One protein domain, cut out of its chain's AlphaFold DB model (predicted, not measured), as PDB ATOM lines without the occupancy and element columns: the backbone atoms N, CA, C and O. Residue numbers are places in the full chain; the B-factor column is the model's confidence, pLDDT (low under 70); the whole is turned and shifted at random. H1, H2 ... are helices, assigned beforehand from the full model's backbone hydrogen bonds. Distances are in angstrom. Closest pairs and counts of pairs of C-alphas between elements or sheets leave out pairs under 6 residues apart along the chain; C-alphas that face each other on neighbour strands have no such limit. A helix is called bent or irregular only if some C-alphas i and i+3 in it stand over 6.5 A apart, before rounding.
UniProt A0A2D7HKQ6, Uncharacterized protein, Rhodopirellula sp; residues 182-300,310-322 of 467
ATOM      1  N   GLU A 182     -14.440  13.866 -38.060       95.06
ATOM      2  CA  GLU A 182     -13.999  14.460 -36.799       95.06
ATOM      3  C   GLU A 182     -12.705  15.271 -36.967       95.06
ATOM      4  O   GLU A 182     -11.708  14.798 -37.513       95.06
ATOM      5  N   GLY A 183     -12.717  16.520 -36.492       95.75
ATOM      6  CA  GLY A 183     -11.570  17.426 -36.569       95.75
ATOM      7  C   GLY A 183     -11.363  18.105 -37.922       95.75
ATOM      8  O   GLY A 183     -10.460  18.941 -38.045       95.75
ATOM      9  N   TRP A 184     -12.170  17.789 -38.943       97.12
ATOM     10  CA  TRP A 184     -12.113  18.501 -40.220       97.12
ATOM     11  C   TRP A 184     -12.429  19.998 -40.081       97.12
ATOM     12  O   TRP A 184     -11.660  20.795 -40.618       97.12
ATOM     13  N   PRO A 185     -13.480  20.434 -39.353       95.81
ATOM     14  CA  PRO A 185     -13.799  21.857 -39.233       95.81
ATOM     15  C   PRO A 185     -12.657  22.692 -38.640       95.81
ATOM     16  O   PRO A 185     -12.423  23.819 -39.081       95.81
ATOM     17  N   GLU A 186     -11.938  22.152 -37.657       96.06
ATOM     18  CA  GLU A 186     -10.791  22.808 -37.032       96.06
ATOM     19  C   GLU A 186      -9.547  22.741 -37.914       96.06
ATOM     20  O   GLU A 186      -8.885  23.757 -38.121       96.06
ATOM     21  N   THR A 187      -9.269  21.594 -38.536       96.75
ATOM     22  CA  THR A 187      -8.134  21.475 -39.462       96.75
ATOM     23  C   THR A 187      -8.309  22.390 -40.677       96.75
ATOM     24  O   THR A 187      -7.366  23.054 -41.103       96.75
ATOM     25  N   ARG A 188      -9.532  22.508 -41.202       95.94
ATOM     26  CA  ARG A 188      -9.875  23.411 -42.307       95.94
ATOM     27  C   ARG A 188      -9.632  24.880 -41.960       95.94
ATOM     28  O   ARG A 188      -9.198  25.621 -42.833       95.94
ATOM     29  N   GLN A 189      -9.863  25.313 -40.715       94.75
ATOM     30  CA  GLN A 189      -9.573  26.697 -40.299       94.75
ATOM     31  C   GLN A 189      -8.091  27.049 -40.474       94.75
ATOM     32  O   GLN A 189      -7.771  28.180 -40.833       94.75
ATOM     33  N   VAL A 190      -7.206  26.069 -40.282       95.56
ATOM     34  CA  VAL A 190      -5.763  26.225 -40.475       95.56
ATOM     35  C   VAL A 190      -5.365  26.058 -41.938       95.56
ATOM     36  O   VAL A 190      -4.579  26.846 -42.459       95.56
ATOM     37  N   LEU A 191      -5.879  25.021 -42.607       94.94
ATOM     38  CA  LEU A 191      -5.500  24.705 -43.985       94.94
ATOM     39  C   LEU A 191      -6.061  25.706 -45.001       94.94
ATOM     40  O   LEU A 191      -5.454  25.883 -46.055       94.94
ATOM     41  N   GLY A 192      -7.163  26.385 -44.675       92.19
ATOM     42  CA  GLY A 192      -7.768  27.439 -45.478       92.19
ATOM     43  C   GLY A 192      -8.966  26.962 -46.301       92.19
ATOM     44  O   GLY A 192      -9.918  26.369 -45.791       92.19
ATOM     45  N   THR A 193      -8.971  27.303 -47.589       92.94
ATOM     46  CA  THR A 193     -10.088  27.010 -48.497       92.94
ATOM     47  C   THR A 193     -10.282  25.512 -48.690       92.94
ATOM     48  O   THR A 193      -9.317  24.781 -48.890       92.94
ATOM     49  N   ASP A 194     -11.541  25.076 -48.709       95.19
ATOM     50  CA  ASP A 194     -11.907  23.679 -48.935       95.19
ATOM     51  C   ASP A 194     -11.682  23.286 -50.398       95.19
ATOM     52  O   ASP A 194     -12.459  23.636 -51.285       95.19
ATOM     53  N   THR A 195     -10.575  22.595 -50.635       95.25
ATOM     54  CA  THR A 195     -10.127  22.113 -51.941       95.25
ATOM     55  C   THR A 195      -9.771  20.631 -51.861       95.25
ATOM     56  O   THR A 195      -9.489  20.103 -50.783       95.25
ATOM     57  N   ILE A 196      -9.688  19.963 -53.015       95.62
ATOM     58  CA  ILE A 196      -9.257  18.557 -53.098       95.62
ATOM     59  C   ILE A 196      -7.890  18.350 -52.426       95.62
ATOM     60  O   ILE A 196      -7.685  17.340 -51.761       95.62
ATOM     61  N   ALA A 197      -6.965  19.308 -52.529       94.81
ATOM     62  CA  ALA A 197      -5.648  19.185 -51.910       94.81
ATOM     63  C   ALA A 197      -5.681  19.317 -50.384       94.81
ATOM     64  O   ALA A 197      -5.023  18.539 -49.696       94.81
ATOM     65  N   THR A 198      -6.461  20.257 -49.837       96.62
ATOM     66  CA  THR A 198      -6.614  20.389 -48.378       96.62
ATOM     67  C   THR A 198      -7.361  19.200 -47.785       96.62
ATOM     68  O   THR A 198      -6.986  18.726 -46.714       96.62
ATOM     69  N   ARG A 199      -8.371  18.673 -48.496       97.69
ATOM     70  CA  ARG A 199      -9.050  17.424 -48.123       97.69
ATOM     71  C   ARG A 199      -8.088  16.237 -48.189       97.69
ATOM     72  O   ARG A 199      -8.003  15.476 -47.233       97.69
ATOM     73  N   GLY A 200      -7.295  16.137 -49.254       97.69
ATOM     74  CA  GLY A 200      -6.274  15.102 -49.414       97.69
ATOM     75  C   GLY A 200      -5.239  15.113 -48.289       97.69
ATOM     76  O   GLY A 200      -4.960  14.070 -47.708       97.69
ATOM     77  N   LEU A 201      -4.731  16.290 -47.907       98.25
ATOM     78  CA  LEU A 201      -3.824  16.418 -46.764       98.25
ATOM     79  C   LEU A 201      -4.495  15.998 -45.450       98.25
ATOM     80  O   LEU A 201      -3.880  15.291 -44.656       98.25
ATOM     81  N   PHE A 202      -5.744  16.404 -45.212       98.44
ATOM     82  CA  PHE A 202      -6.488  15.971 -44.029       98.44
ATOM     83  C   PHE A 202      -6.636  14.447 -43.973       98.44
ATOM     84  O   PHE A 202      -6.388  13.857 -42.927       98.44
ATOM     85  N   VAL A 203      -6.961  13.804 -45.096       98.25
ATOM     86  CA  VAL A 203      -7.055  12.340 -45.196       98.25
ATOM     87  C   VAL A 203      -5.703  11.675 -44.938       98.25
ATOM     88  O   VAL A 203      -5.638  10.669 -44.233       98.25
ATOM     89  N   GLU A 204      -4.604  12.228 -45.457       98.06
ATOM     90  CA  GLU A 204      -3.260  11.721 -45.158       98.06
ATOM     91  C   GLU A 204      -2.928  11.814 -43.663       98.06
ATOM     92  O   GLU A 204      -2.361  10.871 -43.104       98.06
ATOM     93  N   ILE A 205      -3.304  12.918 -43.007       98.38
ATOM     94  CA  ILE A 205      -3.144  13.094 -41.557       98.38
ATOM     95  C   ILE A 205      -4.024  12.100 -40.803       98.38
ATOM     96  O   ILE A 205      -3.519  11.424 -39.917       98.38
ATOM     97  N   LEU A 206      -5.298  11.965 -41.171       96.75
ATOM     98  CA  LEU A 206      -6.237  11.041 -40.537       96.75
ATOM     99  C   LEU A 206      -5.748   9.589 -40.630       96.75
ATOM    100  O   LEU A 206      -5.747   8.882 -39.630       96.75
ATOM    101  N   ARG A 207      -5.262   9.153 -41.796       95.38
ATOM    102  CA  ARG A 207      -4.736   7.789 -41.971       95.38
ATOM    103  C   ARG A 207      -3.417   7.562 -41.233       95.38
ATOM    104  O   ARG A 207      -3.196   6.480 -40.695       95.38
ATOM    105  N   SER A 208      -2.528   8.556 -41.215       95.88
ATOM    106  CA  SER A 208      -1.208   8.411 -40.576       95.88
ATOM    107  C   SER A 208      -1.271   8.573 -39.055       95.88
ATOM    108  O   SER A 208      -0.515   7.927 -38.333       95.88
ATOM    109  N   HIS A 209      -2.183   9.426 -38.585       97.44
ATOM    110  CA  HIS A 209      -2.294   9.916 -37.210       97.44
ATOM    111  C   HIS A 209      -3.771   9.997 -36.773       97.44
ATOM    112  O   HIS A 209      -4.270  11.086 -36.481       97.44
ATOM    113  N   PRO A 210      -4.500   8.866 -36.698       95.31
ATOM    114  CA  PRO A 210      -5.964   8.848 -36.552       95.31
ATOM    115  C   PRO A 210      -6.489   9.466 -35.255       95.31
ATOM    116  O   PRO A 210      -7.627   9.923 -35.199       95.31
ATOM    117  N   THR A 211      -5.671   9.520 -34.203       96.56
ATOM    118  CA  THR A 211      -6.052  10.128 -32.921       96.56
ATOM    119  C   THR A 211      -5.937  11.653 -32.922       96.56
ATOM    120  O   THR A 211      -6.516  12.304 -32.051       96.56
ATOM    121  N   LEU A 212      -5.217  12.241 -33.885       97.88
ATOM    122  CA  LEU A 212      -4.961  13.677 -33.909       97.88
ATOM    123  C   LEU A 212      -6.196  14.488 -34.318       97.88
ATOM    124  O   LEU A 212      -6.586  15.334 -33.511       97.88
ATOM    125  N   PRO A 213      -6.850  14.271 -35.477       97.44
ATOM    126  CA  PRO A 213      -7.991  15.100 -35.864       97.44
ATOM    127  C   PRO A 213      -9.110  15.165 -34.808       97.44
ATOM    128  O   PRO A 213      -9.476  16.280 -34.427       97.44
ATOM    129  N   PRO A 214      -9.569  14.048 -34.205       96.62
ATOM    130  CA  PRO A 214     -10.563  14.100 -33.128       96.62
ATOM    131  C   PRO A 214     -10.125  14.941 -31.921       96.62
ATOM    132  O   PRO A 214     -10.938  15.635 -31.310       96.62
ATOM    133  N   SER A 215      -8.830  14.931 -31.580       97.38
ATOM    134  CA  SER A 215      -8.285  15.726 -30.469       97.38
ATOM    135  C   SER A 215      -8.307  17.236 -30.730       97.38
ATOM    136  O   SER A 215      -8.283  18.030 -29.787       97.38
ATOM    137  N   LEU A 216      -8.377  17.643 -32.000       96.81
ATOM    138  CA  LEU A 216      -8.431  19.042 -32.409       96.81
ATOM    139  C   LEU A 216      -9.838  19.626 -32.326       96.81
ATOM    140  O   LEU A 216      -9.971  20.811 -32.590       96.81
ATOM    141  N   GLN A 217     -10.874  18.872 -31.956       95.44
ATOM    142  CA  GLN A 217     -12.219  19.431 -31.799       95.44
ATOM    143  C   GLN A 217     -12.265  20.499 -30.691       95.44
ATOM    144  O   GLN A 217     -11.633  20.350 -29.640       95.44
ATOM    145  N   ARG A 218     -13.057  21.568 -30.872       89.06
ATOM    146  CA  ARG A 218     -13.143  22.680 -29.890       89.06
ATOM    147  C   ARG A 218     -13.556  22.258 -28.474       89.06
ATOM    148  O   ARG A 218     -13.188  22.927 -27.515       89.06
ATOM    149  N   GLY A 219     -14.292  21.155 -28.330       89.88
ATOM    150  CA  GLY A 219     -14.694  20.603 -27.029       89.88
ATOM    151  C   GLY A 219     -13.593  19.833 -26.285       89.88
ATOM    152  O   GLY A 219     -13.812  19.410 -25.153       89.88
ATOM    153  N   ARG A 220     -12.428  19.619 -26.906       93.81
ATOM    154  CA  ARG A 220     -11.316  18.848 -26.332       93.81
ATOM    155  C   ARG A 220     -10.338  19.729 -25.563       93.81
ATOM    156  O   ARG A 220     -10.210  20.931 -25.805       93.81
ATOM    157  N   THR A 221      -9.625  19.106 -24.634       95.69
ATOM    158  CA  THR A 221      -8.654  19.760 -23.752       95.69
ATOM    159  C   THR A 221      -7.238  19.716 -24.331       95.69
ATOM    160  O   THR A 221      -6.924  18.888 -25.187       95.69
ATOM    161  N   ASN A 222      -6.321  20.540 -23.809       95.25
ATOM    162  CA  ASN A 222      -4.897  20.431 -24.172       95.25
ATOM    163  C   ASN A 222      -4.282  19.096 -23.749       95.25
ATOM    164  O   ASN A 222      -3.316  18.649 -24.358       95.25
ATOM    165  N   ARG A 223      -4.859  18.427 -22.740       95.31
ATOM    166  CA  ARG A 223      -4.463  17.065 -22.376       95.31
ATOM    167  C   ARG A 223      -4.735  16.093 -23.524       95.31
ATOM    168  O   ARG A 223      -3.846  15.317 -23.853       95.31
ATOM    169  N   ASP A 224      -5.910  16.167 -24.147       95.88
ATOM    170  CA  ASP A 224      -6.268  15.309 -25.285       95.88
ATOM    171  C   ASP A 224      -5.331  15.558 -26.477       95.88
ATOM    172  O   ASP A 224      -4.798  14.615 -27.060       95.88
ATOM    173  N   ARG A 225      -5.049  16.835 -26.774       96.25
ATOM    174  CA  ARG A 225      -4.106  17.246 -27.830       96.25
ATOM    175  C   ARG A 225      -2.683  16.754 -27.561       96.25
ATOM    176  O   ARG A 225      -2.026  16.269 -28.473       96.25
ATOM    177  N   ASN A 226      -2.214  16.829 -26.314       95.56
ATOM    178  CA  ASN A 226      -0.893  16.331 -25.922       95.56
ATOM    179  C   ASN A 226      -0.785  14.809 -26.047       95.56
ATOM    180  O   ASN A 226       0.243  14.313 -26.500       95.56
ATOM    181  N   ILE A 227      -1.835  14.068 -25.678       96.00
ATOM    182  CA  ILE A 227      -1.875  12.608 -25.854       96.00
ATOM    183  C   ILE A 227      -1.787  12.261 -27.344       96.00
ATOM    184  O   ILE A 227      -0.974  11.421 -27.728       96.00
ATOM    185  N   ALA A 228      -2.570  12.934 -28.188       97.00
ATOM    186  CA  ALA A 228      -2.535  12.698 -29.625       97.00
ATOM    187  C   ALA A 228      -1.188  13.095 -30.253       97.00
ATOM    188  O   ALA A 228      -0.627  12.324 -31.032       97.00
ATOM    189  N   LEU A 229      -0.614  14.241 -29.870       97.06
ATOM    190  CA  LEU A 229       0.708  14.669 -30.335       97.06
ATOM    191  C   LEU A 229       1.806  13.683 -29.907       97.06
ATOM    192  O   LEU A 229       2.684  13.366 -30.705       97.06
ATOM    193  N   ALA A 230       1.741  13.137 -28.691       95.88
ATOM    194  CA  ALA A 230       2.663  12.092 -28.256       95.88
ATOM    195  C   ALA A 230       2.572  10.839 -29.150       95.88
ATOM    196  O   ALA A 230       3.604  10.273 -29.510       95.88
ATOM    197  N   SER A 231       1.365  10.445 -29.580       96.31
ATOM    198  CA  SER A 231       1.185   9.356 -30.554       96.31
ATOM    199  C   SER A 231       1.784   9.683 -31.929       96.31
ATOM    200  O   SER A 231       2.428   8.818 -32.525       96.31
ATOM    201  N   VAL A 232       1.637  10.924 -32.415       97.19
ATOM    202  CA  VAL A 232       2.269  11.398 -33.667       97.19
ATOM    203  C   VAL A 232       3.791  11.272 -33.577       97.19
ATOM    204  O   VAL A 232       4.434  10.700 -34.460       97.19
ATOM    205  N   ILE A 233       4.378  11.762 -32.481       95.75
ATOM    206  CA  ILE A 233       5.822  11.699 -32.219       95.75
ATOM    207  C   ILE A 233       6.301  10.247 -32.213       95.75
ATOM    208  O   ILE A 233       7.272   9.916 -32.897       95.75
ATOM    209  N   GLU A 234       5.612   9.369 -31.483       95.25
ATOM    210  CA  GLU A 234       5.955   7.952 -31.403       95.25
ATOM    211  C   GLU A 234       5.899   7.278 -32.784       95.25
ATOM    212  O   GLU A 234       6.811   6.527 -33.148       95.25
ATOM    213  N   ALA A 235       4.868   7.571 -33.584       95.25
ATOM    214  CA  ALA A 235       4.716   7.036 -34.934       95.25
ATOM    215  C   ALA A 235       5.878   7.453 -35.852       95.25
ATOM    216  O   ALA A 235       6.495   6.598 -36.499       95.25
ATOM    217  N   ILE A 236       6.243   8.739 -35.851       95.12
ATOM    218  CA  ILE A 236       7.369   9.264 -36.640       95.12
ATOM    219  C   ILE A 236       8.687   8.638 -36.172       95.12
ATOM    220  O   ILE A 236       9.497   8.176 -36.981       95.12
ATOM    221  N   GLN A 237       8.908   8.558 -34.858       93.12
ATOM    222  CA  GLN A 237      10.131   7.991 -34.292       93.12
ATOM    223  C   GLN A 237      10.289   6.500 -34.613       93.12
ATOM    224  O   GLN A 237      11.391   6.076 -34.975       93.12
ATOM    225  N   LYS A 238       9.206   5.712 -34.565       93.44
ATOM    226  CA  LYS A 238       9.209   4.290 -34.960       93.44
ATOM    227  C   LYS A 238       9.613   4.088 -36.421       93.44
ATOM    228  O   LYS A 238      10.209   3.063 -36.759       93.44
ATOM    229  N   GLN A 239       9.316   5.054 -37.289       91.31
ATOM    230  CA  GLN A 239       9.616   4.974 -38.718       91.31
ATOM    231  C   GLN A 239      10.919   5.673 -39.125       91.31
ATOM    232  O   GLN A 239      11.338   5.515 -40.270       91.31
ATOM    233  N   ARG A 240      11.614   6.353 -38.203       87.38
ATOM    234  CA  ARG A 240      12.740   7.261 -38.511       87.38
ATOM    235  C   ARG A 240      13.892   6.655 -39.317       87.38
ATOM    236  O   ARG A 240      14.609   7.382 -39.993       87.38
ATOM    237  N   PHE A 241      14.111   5.345 -39.206       86.81
ATOM    238  CA  PHE A 241      15.165   4.633 -39.941       86.81
ATOM    239  C   PHE A 241      14.672   3.995 -41.242       86.81
ATOM    240  O   PHE A 241      15.478   3.539 -42.045       86.81
ATOM    241  N   LYS A 242      13.354   3.919 -41.432       89.19
ATOM    242  CA  LYS A 242      12.718   3.271 -42.583       89.19
ATOM    243  C   LYS A 242      12.250   4.289 -43.615       89.19
ATOM    244  O   LYS A 242      12.292   4.001 -44.806       89.19
ATOM    245  N   LYS A 243      11.755   5.441 -43.161       88.38
ATOM    246  CA  LYS A 243      11.133   6.462 -44.005       88.38
ATOM    247  C   LYS A 243      11.458   7.857 -43.481       88.38
ATOM    248  O   LYS A 243      11.606   8.059 -42.277       88.38
ATOM    249  N   MET A 244      11.560   8.807 -44.405       88.06
ATOM    250  CA  MET A 244      11.626  10.227 -44.065       88.06
ATOM    251  C   MET A 244      10.240  10.737 -43.654       88.06
ATOM    252  O   MET A 244       9.247  10.216 -44.172       88.06
ATOM    253  N   PRO A 245      10.158  11.753 -42.775       93.50
ATOM    254  CA  PRO A 245       8.890  12.389 -42.443       93.50
ATOM    255  C   PRO A 245       8.180  12.927 -43.688       93.50
ATOM    256  O   PRO A 245       8.792  13.560 -44.549       93.50
ATOM    257  N   THR A 246       6.882  12.686 -43.765       95.69
ATOM    258  CA  THR A 246       5.985  13.104 -44.842       95.69
ATOM    259  C   THR A 246       5.413  14.502 -44.597       95.69
ATOM    260  O   THR A 246       5.592  15.098 -43.533       95.69
ATOM    261  N   ARG A 247       4.675  15.049 -45.574       96.88
ATOM    262  CA  ARG A 247       3.922  16.298 -45.368       96.88
ATOM    263  C   ARG A 247       2.848  16.157 -44.287       96.88
ATOM    264  O   ARG A 247       2.647  17.095 -43.523       96.88
ATOM    265  N   ALA A 248       2.211  14.990 -44.185       97.94
ATOM    266  CA  ALA A 248       1.235  14.710 -43.140       97.94
ATOM    267  C   ALA A 248       1.886  14.768 -41.755       97.94
ATOM    268  O   ALA A 248       1.338  15.406 -40.866       97.94
ATOM    269  N   ASP A 249       3.094  14.214 -41.601       97.62
ATOM    270  CA  ASP A 249       3.871  14.308 -40.357       97.62
ATOM    271  C   ASP A 249       4.189  15.765 -39.992       97.62
ATOM    272  O   ASP A 249       4.033  16.174 -38.842       97.62
ATOM    273  N   ALA A 250       4.589  16.569 -40.984       97.50
ATOM    274  CA  ALA A 250       4.911  17.980 -40.793       97.50
ATOM    275  C   ALA A 250       3.713  18.799 -40.293       97.50
ATOM    276  O   ALA A 250       3.850  19.579 -39.353       97.50
ATOM    277  N   PHE A 251       2.535  18.609 -40.890       98.31
ATOM    278  CA  PHE A 251       1.316  19.270 -40.429       98.31
ATOM    279  C   PHE A 251       0.821  18.697 -39.100       98.31
ATOM    280  O   PHE A 251       0.451  19.468 -38.220       98.31
ATOM    281  N   ALA A 252       0.858  17.377 -38.916       98.00
ATOM    282  CA  ALA A 252       0.386  16.720 -37.700       98.00
ATOM    283  C   ALA A 252       1.124  17.208 -36.443       98.00
ATOM    284  O   ALA A 252       0.498  17.430 -35.408       98.00
ATOM    285  N   LEU A 253       2.436  17.448 -36.545       97.25
ATOM    286  CA  LEU A 253       3.229  17.997 -35.442       97.25
ATOM    287  C   LEU A 253       2.813  19.419 -35.053       97.25
ATOM    288  O   LEU A 253       2.891  19.777 -33.882       97.25
ATOM    289  N   LEU A 254       2.405  20.236 -36.028       97.56
ATOM    290  CA  LEU A 254       2.201  21.668 -35.824       97.56
ATOM    291  C   LEU A 254       0.729  22.072 -35.669       97.56
ATOM    292  O   LEU A 254       0.458  23.124 -35.100       97.56
ATOM    293  N   LEU A 255      -0.225  21.265 -36.139       97.56
ATOM    294  CA  LEU A 255      -1.659  21.573 -36.076       97.56
ATOM    295  C   LEU A 255      -2.172  21.926 -34.666       97.56
ATOM    296  O   LEU A 255      -2.933  22.889 -34.558       97.56
ATOM    297  N   PRO A 256      -1.747  21.245 -33.579       97.00
ATOM    298  CA  PRO A 256      -2.153  21.625 -32.224       97.00
ATOM    299  C   PRO A 256      -1.821  23.074 -31.838       97.00
ATOM    300  O   PRO A 256      -2.499  23.644 -30.988       97.00
ATOM    301  N   LEU A 257      -0.832  23.699 -32.487       95.31
ATOM    302  CA  LEU A 257      -0.412  25.077 -32.215       95.31
ATOM    303  C   LEU A 257      -1.429  26.128 -32.674       95.31
ATOM    304  O   LEU A 257      -1.259  27.316 -32.385       95.31
ATOM    305  N   ASP A 258      -2.493  25.736 -33.384       94.50
ATOM    306  CA  ASP A 258      -3.600  26.655 -33.650       94.50
ATOM    307  C   ASP A 258      -4.339  27.078 -32.359       94.50
ATOM    308  O   ASP A 258      -4.929  28.161 -32.283       94.50
ATOM    309  N   TYR A 259      -4.189  26.303 -31.287       92.94
ATOM    310  CA  TYR A 259      -4.689  26.626 -29.958       92.94
ATOM    311  C   TYR A 259      -3.688  27.499 -29.191       92.94
ATOM    312  O   TYR A 259      -2.540  27.120 -28.991       92.94
ATOM    313  N   ARG A 260      -4.113  28.699 -28.765       86.81
ATOM    314  CA  ARG A 260      -3.220  29.715 -28.161       86.81
ATOM    315  C   ARG A 260      -2.607  29.294 -26.826       86.81
ATOM    316  O   ARG A 260      -1.545  29.781 -26.466       86.81
ATOM    317  N   ASP A 261      -3.316  28.465 -26.080       89.56
ATOM    318  CA  ASP A 261      -2.947  27.940 -24.767       89.56
ATOM    319  C   ASP A 261      -2.227  26.584 -24.854       89.56
ATOM    320  O   ASP A 261      -1.822  26.025 -23.833       89.56
ATOM    321  N   PHE A 262      -2.063  26.051 -26.066       93.50
ATOM    322  CA  PHE A 262      -1.303  24.839 -26.302       93.50
ATOM    323  C   PHE A 262       0.193  25.154 -26.370       93.50
ATOM    324  O   PHE A 262       0.623  26.032 -27.115       93.50
ATOM    325  N   SER A 263       0.986  24.392 -25.617       90.00
ATOM    326  CA  SER A 263       2.445  24.417 -25.678       90.00
ATOM    327  C   SER A 263       2.932  23.084 -26.213       90.00
ATOM    328  O   SER A 263       2.571  22.032 -25.681       90.00
ATOM    329  N   MET A 264       3.774  23.128 -27.241       89.00
ATOM    330  CA  MET A 264       4.379  21.926 -27.806       89.00
ATOM    331  C   MET A 264       5.301  21.228 -26.794       89.00
ATOM    332  O   MET A 264       5.959  21.878 -25.980       89.00
ATOM    333  N   LEU A 265       5.371  19.896 -26.862       88.50
ATOM    334  CA  LEU A 265       6.348  19.104 -26.110       88.50
ATOM    335  C   LEU A 265       7.755  19.342 -26.678       88.50
ATOM    336  O   LEU A 265       7.915  19.339 -27.903       88.50
ATOM    337  N   LYS A 266       8.773  19.486 -25.816       86.88
ATOM    338  CA  LYS A 266      10.161  19.786 -26.227       86.88
ATOM    339  C   LYS A 266      10.720  18.758 -27.214       86.88
ATOM    340  O   LYS A 266      11.408  19.115 -28.162       86.88
ATOM    341  N   GLU A 267      10.375  17.486 -27.035       85.69
ATOM    342  CA  GLU A 267      10.810  16.370 -27.884       85.69
ATOM    343  C   GLU A 267      10.339  16.515 -29.339       85.69
ATOM    344  O   GLU A 267      10.907  15.916 -30.254       85.69
ATOM    345  N   SER A 268       9.297  17.317 -29.564       90.44
ATOM    346  CA  SER A 268       8.760  17.583 -30.896       90.44
ATOM    347  C   SER A 268       9.635  18.556 -31.687       90.44
ATOM    348  O   SER A 268       9.656  18.484 -32.914       90.44
ATOM    349  N   GLU A 269      10.362  19.455 -31.013       92.75
ATOM    350  CA  GLU A 269      11.140  20.514 -31.667       92.75
ATOM    351  C   GLU A 269      12.234  19.938 -32.572       92.75
ATOM    352  O   GLU A 269      12.346  20.334 -33.732       92.75
ATOM    353  N   GLU A 270      12.978  18.934 -32.096       92.44
ATOM    354  CA  GLU A 270      14.014  18.257 -32.890       92.44
ATOM    355  C   GLU A 270      13.439  17.585 -34.147       92.44
ATOM    356  O   GLU A 270      14.099  17.501 -35.188       92.44
ATOM    357  N   ILE A 271      12.202  17.084 -34.064       94.88
ATOM    358  CA  ILE A 271      11.525  16.460 -35.203       94.88
ATOM    359  C   ILE A 271      11.126  17.533 -36.213       94.88
ATOM    360  O   ILE A 271      11.366  17.348 -37.406       94.88
ATOM    361  N   VAL A 272      10.592  18.669 -35.758       96.25
ATOM    362  CA  VAL A 272      10.270  19.802 -36.638       96.25
ATOM    363  C   VAL A 272      11.533  20.315 -37.332       96.25
ATOM    364  O   VAL A 272      11.536  20.438 -38.554       96.25
ATOM    365  N   ILE A 273      12.637  20.512 -36.606       95.31
ATOM    366  CA  ILE A 273      13.930  20.921 -37.183       95.31
ATOM    367  C   ILE A 273      14.387  19.937 -38.267       95.31
ATOM    368  O   ILE A 273      14.758  20.340 -39.369       95.31
ATOM    369  N   ARG A 274      14.286  18.630 -38.008       93.75
ATOM    370  CA  ARG A 274      14.620  17.597 -38.998       93.75
ATOM    371  C   ARG A 274      13.727  17.648 -40.234       93.75
ATOM    372  O   ARG A 274      14.195  17.397 -41.341       93.75
ATOM    373  N   ILE A 275      12.446  17.970 -40.064       95.12
ATOM    374  CA  ILE A 275      11.539  18.186 -41.192       95.12
ATOM    375  C   ILE A 275      12.009  19.385 -42.010       95.12
ATOM    376  O   ILE A 275      12.102  19.253 -43.229       95.12
ATOM    377  N   LEU A 276      12.380  20.497 -41.367       95.50
ATOM    378  CA  LEU A 276      12.916  21.695 -42.031       95.50
ATOM    379  C   LEU A 276      14.214  21.424 -42.804       95.50
ATOM    380  O   LEU A 276      14.437  22.038 -43.843       95.50
ATOM    381  N   GLN A 277      15.018  20.463 -42.348       93.06
ATOM    382  CA  GLN A 277      16.233  19.986 -43.019       93.06
ATOM    383  C   GLN A 277      15.976  19.063 -44.218       93.06
ATOM    384  O   GLN A 277      16.901  18.751 -44.969       93.06
ATOM    385  N   SER A 278      14.750  18.574 -44.387       93.38
ATOM    386  CA  SER A 278      14.434  17.524 -45.353       93.38
ATOM    387  C   SER A 278      13.869  18.058 -46.675       93.38
ATOM    388  O   SER A 278      13.414  19.200 -46.795       93.38
ATOM    389  N   ASN A 279      13.803  17.180 -47.679       93.25
ATOM    390  CA  ASN A 279      13.114  17.479 -48.936       93.25
ATOM    391  C   ASN A 279      11.620  17.768 -48.732       93.25
ATOM    392  O   ASN A 279      11.049  18.524 -49.511       93.25
ATOM    393  N   THR A 280      10.997  17.239 -47.673       95.44
ATOM    394  CA  THR A 280       9.591  17.510 -47.337       95.44
ATOM    395  C   THR A 280       9.353  19.000 -47.128       95.44
ATOM    396  O   THR A 280       8.431  19.563 -47.714       95.44
ATOM    397  N   ALA A 281      10.232  19.664 -46.379       95.38
ATOM    398  CA  ALA A 281      10.207  21.111 -46.194       95.38
ATOM    399  C   ALA A 281      10.401  21.877 -47.508       95.38
ATOM    400  O   ALA A 281       9.678  22.833 -47.780       95.38
ATOM    401  N   THR A 282      11.333  21.432 -48.355       94.44
ATOM    402  CA  THR A 282      11.573  22.056 -49.666       94.44
ATOM    403  C   THR A 282      10.349  21.952 -50.578       94.44
ATOM    404  O   THR A 282       9.993  22.927 -51.242       94.44
ATOM    405  N   THR A 283       9.681  20.797 -50.597       95.94
ATOM    406  CA  THR A 283       8.447  20.582 -51.364       95.94
ATOM    407  C   THR A 283       7.310  21.435 -50.814       95.94
ATOM    408  O   THR A 283       6.670  22.144 -51.583       95.94
ATOM    409  N   LEU A 284       7.112  21.450 -49.491       96.69
ATOM    410  CA  LEU A 284       6.093  22.283 -48.843       96.69
ATOM    411  C   LEU A 284       6.299  23.773 -49.107       96.69
ATOM    412  O   LEU A 284       5.332  24.483 -49.356       96.69
ATOM    413  N   ARG A 285       7.550  24.250 -49.113       96.19
ATOM    414  CA  ARG A 285       7.869  25.651 -49.418       96.19
ATOM    415  C   ARG A 285       7.391  26.057 -50.815       96.19
ATOM    416  O   ARG A 285       6.945  27.189 -50.991       96.19
ATOM    417  N   LYS A 286       7.495  25.145 -51.788       96.38
ATOM    418  CA  LYS A 286       7.125  25.351 -53.199       96.38
ATOM    419  C   LYS A 286       5.655  25.039 -53.502       96.38
ATOM    420  O   LYS A 286       5.204  25.322 -54.608       96.38
ATOM    421  N   ASP A 287       4.921  24.452 -52.560       95.69
ATOM    422  CA  ASP A 287       3.525  24.065 -52.750       95.69
ATOM    423  C   ASP A 287       2.612  25.303 -52.743       95.69
ATOM    424  O   ASP A 287       2.461  25.979 -51.726       95.69
ATOM    425  N   GLY A 288       1.993  25.605 -53.885       93.44
ATOM    426  CA  GLY A 288       1.165  26.804 -54.044       93.44
ATOM    427  C   GLY A 288      -0.107  26.830 -53.190       93.44
ATOM    428  O   GLY A 288      -0.682  27.900 -53.013       93.44
ATOM    429  N   GLN A 289      -0.550  25.687 -52.656       93.62
ATOM    430  CA  GLN A 289      -1.769  25.585 -51.850       93.62
ATOM    431  C   GLN A 289      -1.466  25.425 -50.360       93.62
ATOM    432  O   GLN A 289      -2.177  25.979 -49.526       93.62
ATOM    433  N   LEU A 290      -0.402  24.699 -50.010       95.50
ATOM    434  CA  LEU A 290      -0.090  24.348 -48.624       95.50
ATOM    435  C   LEU A 290       0.990  25.228 -47.985       95.50
ATOM    436  O   LEU A 290       1.048  25.302 -46.755       95.50
ATOM    437  N   SER A 291       1.829  25.909 -48.777       95.81
ATOM    438  CA  SER A 291       2.969  26.681 -48.255       95.81
ATOM    439  C   SER A 291       2.532  27.749 -47.253       95.81
ATOM    440  O   SER A 291       3.113  27.854 -46.174       95.81
ATOM    441  N   GLN A 292       1.460  28.493 -47.541       96.00
ATOM    442  CA  GLN A 292       1.000  29.561 -46.649       96.00
ATOM    443  C   GLN A 292       0.495  29.024 -45.301       96.00
ATOM    444  O   GLN A 292       0.866  29.553 -44.252       96.00
ATOM    445  N   SER A 293      -0.302  27.955 -45.315       96.50
ATOM    446  CA  SER A 293      -0.834  27.317 -44.103       96.50
ATOM    447  C   SER A 293       0.286  26.678 -43.277       96.50
ATOM    448  O   SER A 293       0.311  26.796 -42.052       96.50
ATOM    449  N   PHE A 294       1.279  26.079 -43.942       97.56
ATOM    450  CA  PHE A 294       2.466  25.554 -43.270       97.56
ATOM    451  C   PHE A 294       3.310  26.670 -42.638       97.56
ATOM    452  O   PHE A 294       3.692  26.562 -41.475       97.56
ATOM    453  N   ARG A 295       3.550  27.780 -43.352       97.75
ATOM    454  CA  ARG A 295       4.261  28.960 -42.821       97.75
ATOM    455  C   ARG A 295       3.541  29.562 -41.620       97.75
ATOM    456  O   ARG A 295       4.192  29.949 -40.656       97.75
ATOM    457  N   PHE A 296       2.213  29.626 -41.649       96.94
ATOM    458  CA  PHE A 296       1.422  30.095 -40.513       96.94
ATOM    459  C   PHE A 296       1.684  29.258 -39.255       96.94
ATOM    460  O   PHE A 296       2.035  29.808 -38.210       96.94
ATOM    461  N   LEU A 297       1.582  27.933 -39.376       97.44
ATOM    462  CA  LEU A 297       1.865  27.001 -38.287       97.44
ATOM    463  C   LEU A 297       3.323  27.082 -37.817       97.44
ATOM    464  O   LEU A 297       3.590  27.144 -36.617       97.44
ATOM    465  N   LEU A 298       4.266  27.161 -38.758       97.25
ATOM    466  CA  LEU A 298       5.689  27.306 -38.468       97.25
ATOM    467  C   LEU A 298       5.981  28.595 -37.692       97.25
ATOM    468  O   LEU A 298       6.748  28.582 -36.735       97.25
ATOM    469  N   GLY A 299       5.333  29.701 -38.057       97.31
ATOM    470  CA  GLY A 299       5.449  30.968 -37.342       97.31
ATOM    471  C   GLY A 299       4.978  30.860 -35.892       97.31
ATOM    472  O   GLY A 299       5.625  31.404 -35.000       97.31
ATOM    473  N   ARG A 300       3.892  30.118 -35.636       96.38
ATOM    474  CA  ARG A 300       3.431  29.854 -34.266       96.38
ATOM    475  C   ARG A 300       4.414  29.003 -33.480       96.38
ATOM    476  O   ARG A 300       4.610  29.269 -32.300       96.38
ATOM    477  N   ARG A 310      17.248  27.237 -30.003       95.56
ATOM    478  CA  ARG A 310      17.033  28.609 -30.495       95.56
ATOM    479  C   ARG A 310      17.863  28.948 -31.732       95.56
ATOM    480  O   ARG A 310      17.369  29.634 -32.622       95.56
ATOM    481  N   ASP A 311      19.106  28.474 -31.771       95.56
ATOM    482  CA  ASP A 311      20.037  28.709 -32.876       95.56
ATOM    483  C   ASP A 311      19.505  28.118 -34.195       95.56
ATOM    484  O   ASP A 311      19.269  28.850 -35.158       95.56
ATOM    485  N   ASP A 312      19.182  26.821 -34.196       96.00
ATOM    486  CA  ASP A 312      18.617  26.123 -35.356       96.00
ATOM    487  C   ASP A 312      17.265  26.717 -35.777       96.00
ATOM    488  O   ASP A 312      17.006  26.919 -36.965       96.00
ATOM    489  N   VAL A 313      16.398  27.040 -34.814       97.19
ATOM    490  CA  VAL A 313      15.076  27.627 -35.086       97.19
ATOM    491  C   VAL A 313      15.206  28.976 -35.790       97.19
ATOM    492  O   VAL A 313      14.503  29.223 -36.772       97.19
ATOM    493  N   LEU A 314      16.101  29.850 -35.321       98.19
ATOM    494  CA  LEU A 314      16.347  31.142 -35.960       98.19
ATOM    495  C   LEU A 314      16.999  30.970 -37.331       98.19
ATOM    496  O   LEU A 314      16.589  31.646 -38.274       98.19
ATOM    497  N   PHE A 315      17.952  30.045 -37.468       96.81
ATOM    498  CA  PHE A 315      18.582  29.729 -38.747       96.81
ATOM    499  C   PHE A 315      17.548  29.308 -39.800       96.81
ATOM    500  O   PHE A 315      17.443  29.934 -40.859       96.81
ATOM    501  N   TYR A 316      16.728  28.293 -39.500       97.00
ATOM    502  CA  TYR A 316      15.702  27.835 -40.436       97.00
ATOM    503  C   TYR A 316      14.595  28.866 -40.619       97.00
ATOM    504  O   TYR A 316      14.129  29.051 -41.736       97.00
ATOM    505  N   GLY A 317      14.188  29.574 -39.568       97.75
ATOM    506  CA  GLY A 317      13.196  30.634 -39.685       97.75
ATOM    507  C   GLY A 317      13.652  31.760 -40.624       97.75
ATOM    508  O   GLY A 317      12.875  32.189 -41.474       97.75
ATOM    509  N   MET A 318      14.922  32.175 -40.565       98.19
ATOM    510  CA  MET A 318      15.500  33.142 -41.507       98.19
ATOM    511  C   MET A 318      15.569  32.612 -42.946       98.19
ATOM    512  O   MET A 318      15.233  33.353 -43.874       98.19
ATOM    513  N   ASP A 319      15.951  31.344 -43.147       95.69
ATOM    514  CA  ASP A 319      15.971  30.702 -44.475       95.69
ATOM    515  C   ASP A 319      14.559  30.545 -45.070       95.69
ATOM    516  O   ASP A 319      14.355  30.658 -46.279       95.69
ATOM    517  N   TRP A 320      13.561  30.343 -44.210       96.12
ATOM    518  CA  TRP A 320      12.146  30.358 -44.564       96.12
ATOM    519  C   TRP A 320      11.559  31.772 -44.663       96.12
ATOM    520  O   TRP A 320      10.377  31.905 -44.960       96.12
ATOM    521  N   ASP A 321      12.345  32.826 -44.465       97.12
ATOM    522  CA  ASP A 321      11.883  34.215 -44.492       97.12
ATOM    523  C   ASP A 321      10.715  34.485 -43.517       97.12
ATOM    524  O   ASP A 321       9.667  35.020 -43.883       97.12
ATOM    525  N   MET A 322      10.854  34.010 -42.275       98.06
ATOM    526  CA  MET A 322       9.830  34.090 -41.233       98.06
ATOM    527  C   MET A 322      10.029  35.338 -40.356       98.06
ATOM    528  O   MET A 322      10.930  35.350 -39.513       98.06
TER     529      MET A 322
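What this domain is: This is residues 182 to 300 and 310 to 322 of the 467 residues of an uncharacterized protein of Rhodopirellula sp (UniProt A0A2D7HKQ6). The long helix H4 runs along one side of a core helix, H5, while H6 and H8 pack on H5 at steep angles and H2 crosses it about perpendicular. H9 covers the outside of H6, and the short H1, H3 and H7 lie round the outside. The printed part has 132 residues with nine named helices, H1 to H9 along the chain, and no named strand: all helix. It is compact, radius of gyration of the C-alphas 13.7 A, and spans 36 by 31 by 30 A.

How they stand to each other: H4, residues 222 to 239, and H5, residues 247 to 258, form a helical hairpin at a shallow tilt of 19 degrees, closest C-alphas Arg 225 and Pro 256, 6.5 A. H3, residues 212 to 215, touches residues 224 to 232 of H4 alone, closest C-alphas Leu 212 and Ala 228, 5.0 A. H2, residues 196 to 208, touches residues 247 to 252 of H5 alone, about perpendicular at 87 degrees, closest C-alphas Ile 205 and Ala 248, 4.9 A. H1, residues 184 to 191, touches residues 198 to 202 of H2 alone, closest C-alphas Leu 191 and Thr 198, 6.3 A. H8, residues 291 to 300, touches H5 at a steep tilt of 47 degrees, closest C-alphas Leu 254 and Leu 297, 5.9 A. H7, residues 279 to 286, only just touches H5, at its residue 247 alone, with 3 pairs of C-alphas within 8 A, the closest Arg 247 and Thr 280, 6.1 A. H6, residues 266 to 276, touches residues 250 to 253 of H5 alone, closest C-alphas Ala 250 and Ile 275, 6.6 A. H9, residues 310 to 319, touches H6, closest C-alphas Leu 276 and Tyr 316, 6.9 A. Every O i to N i+4 pair is within hydrogen-bond range in H2, H4, H7, H8 and H9, against 3 of 4 in H1, 4 of 8 in H5 and 5 of 7 in H6; H3 is too short for one.

Where its parts are: H4 is 25.7 A long from C-alpha 222 at (-4.897, 20.431, -24.172), H2 18.0 A and H5 17.4 A. H5 is irregular, C-alphas 253 and 256 being 7.2 A apart. H9 ends at C-alpha 319, (15.971, 30.702, -44.475).

The domain as a whole: The C-alphas farthest apart, Glu 182 and Asp 311, are 37.1 A apart. Residues 301 to 309, the link across the cut from H8 to H9, are not printed; C-alphas 300 and 310 are 14.2 A apart. Of the links printed whole, none is long. No printed residue is under 70 in pLDDT.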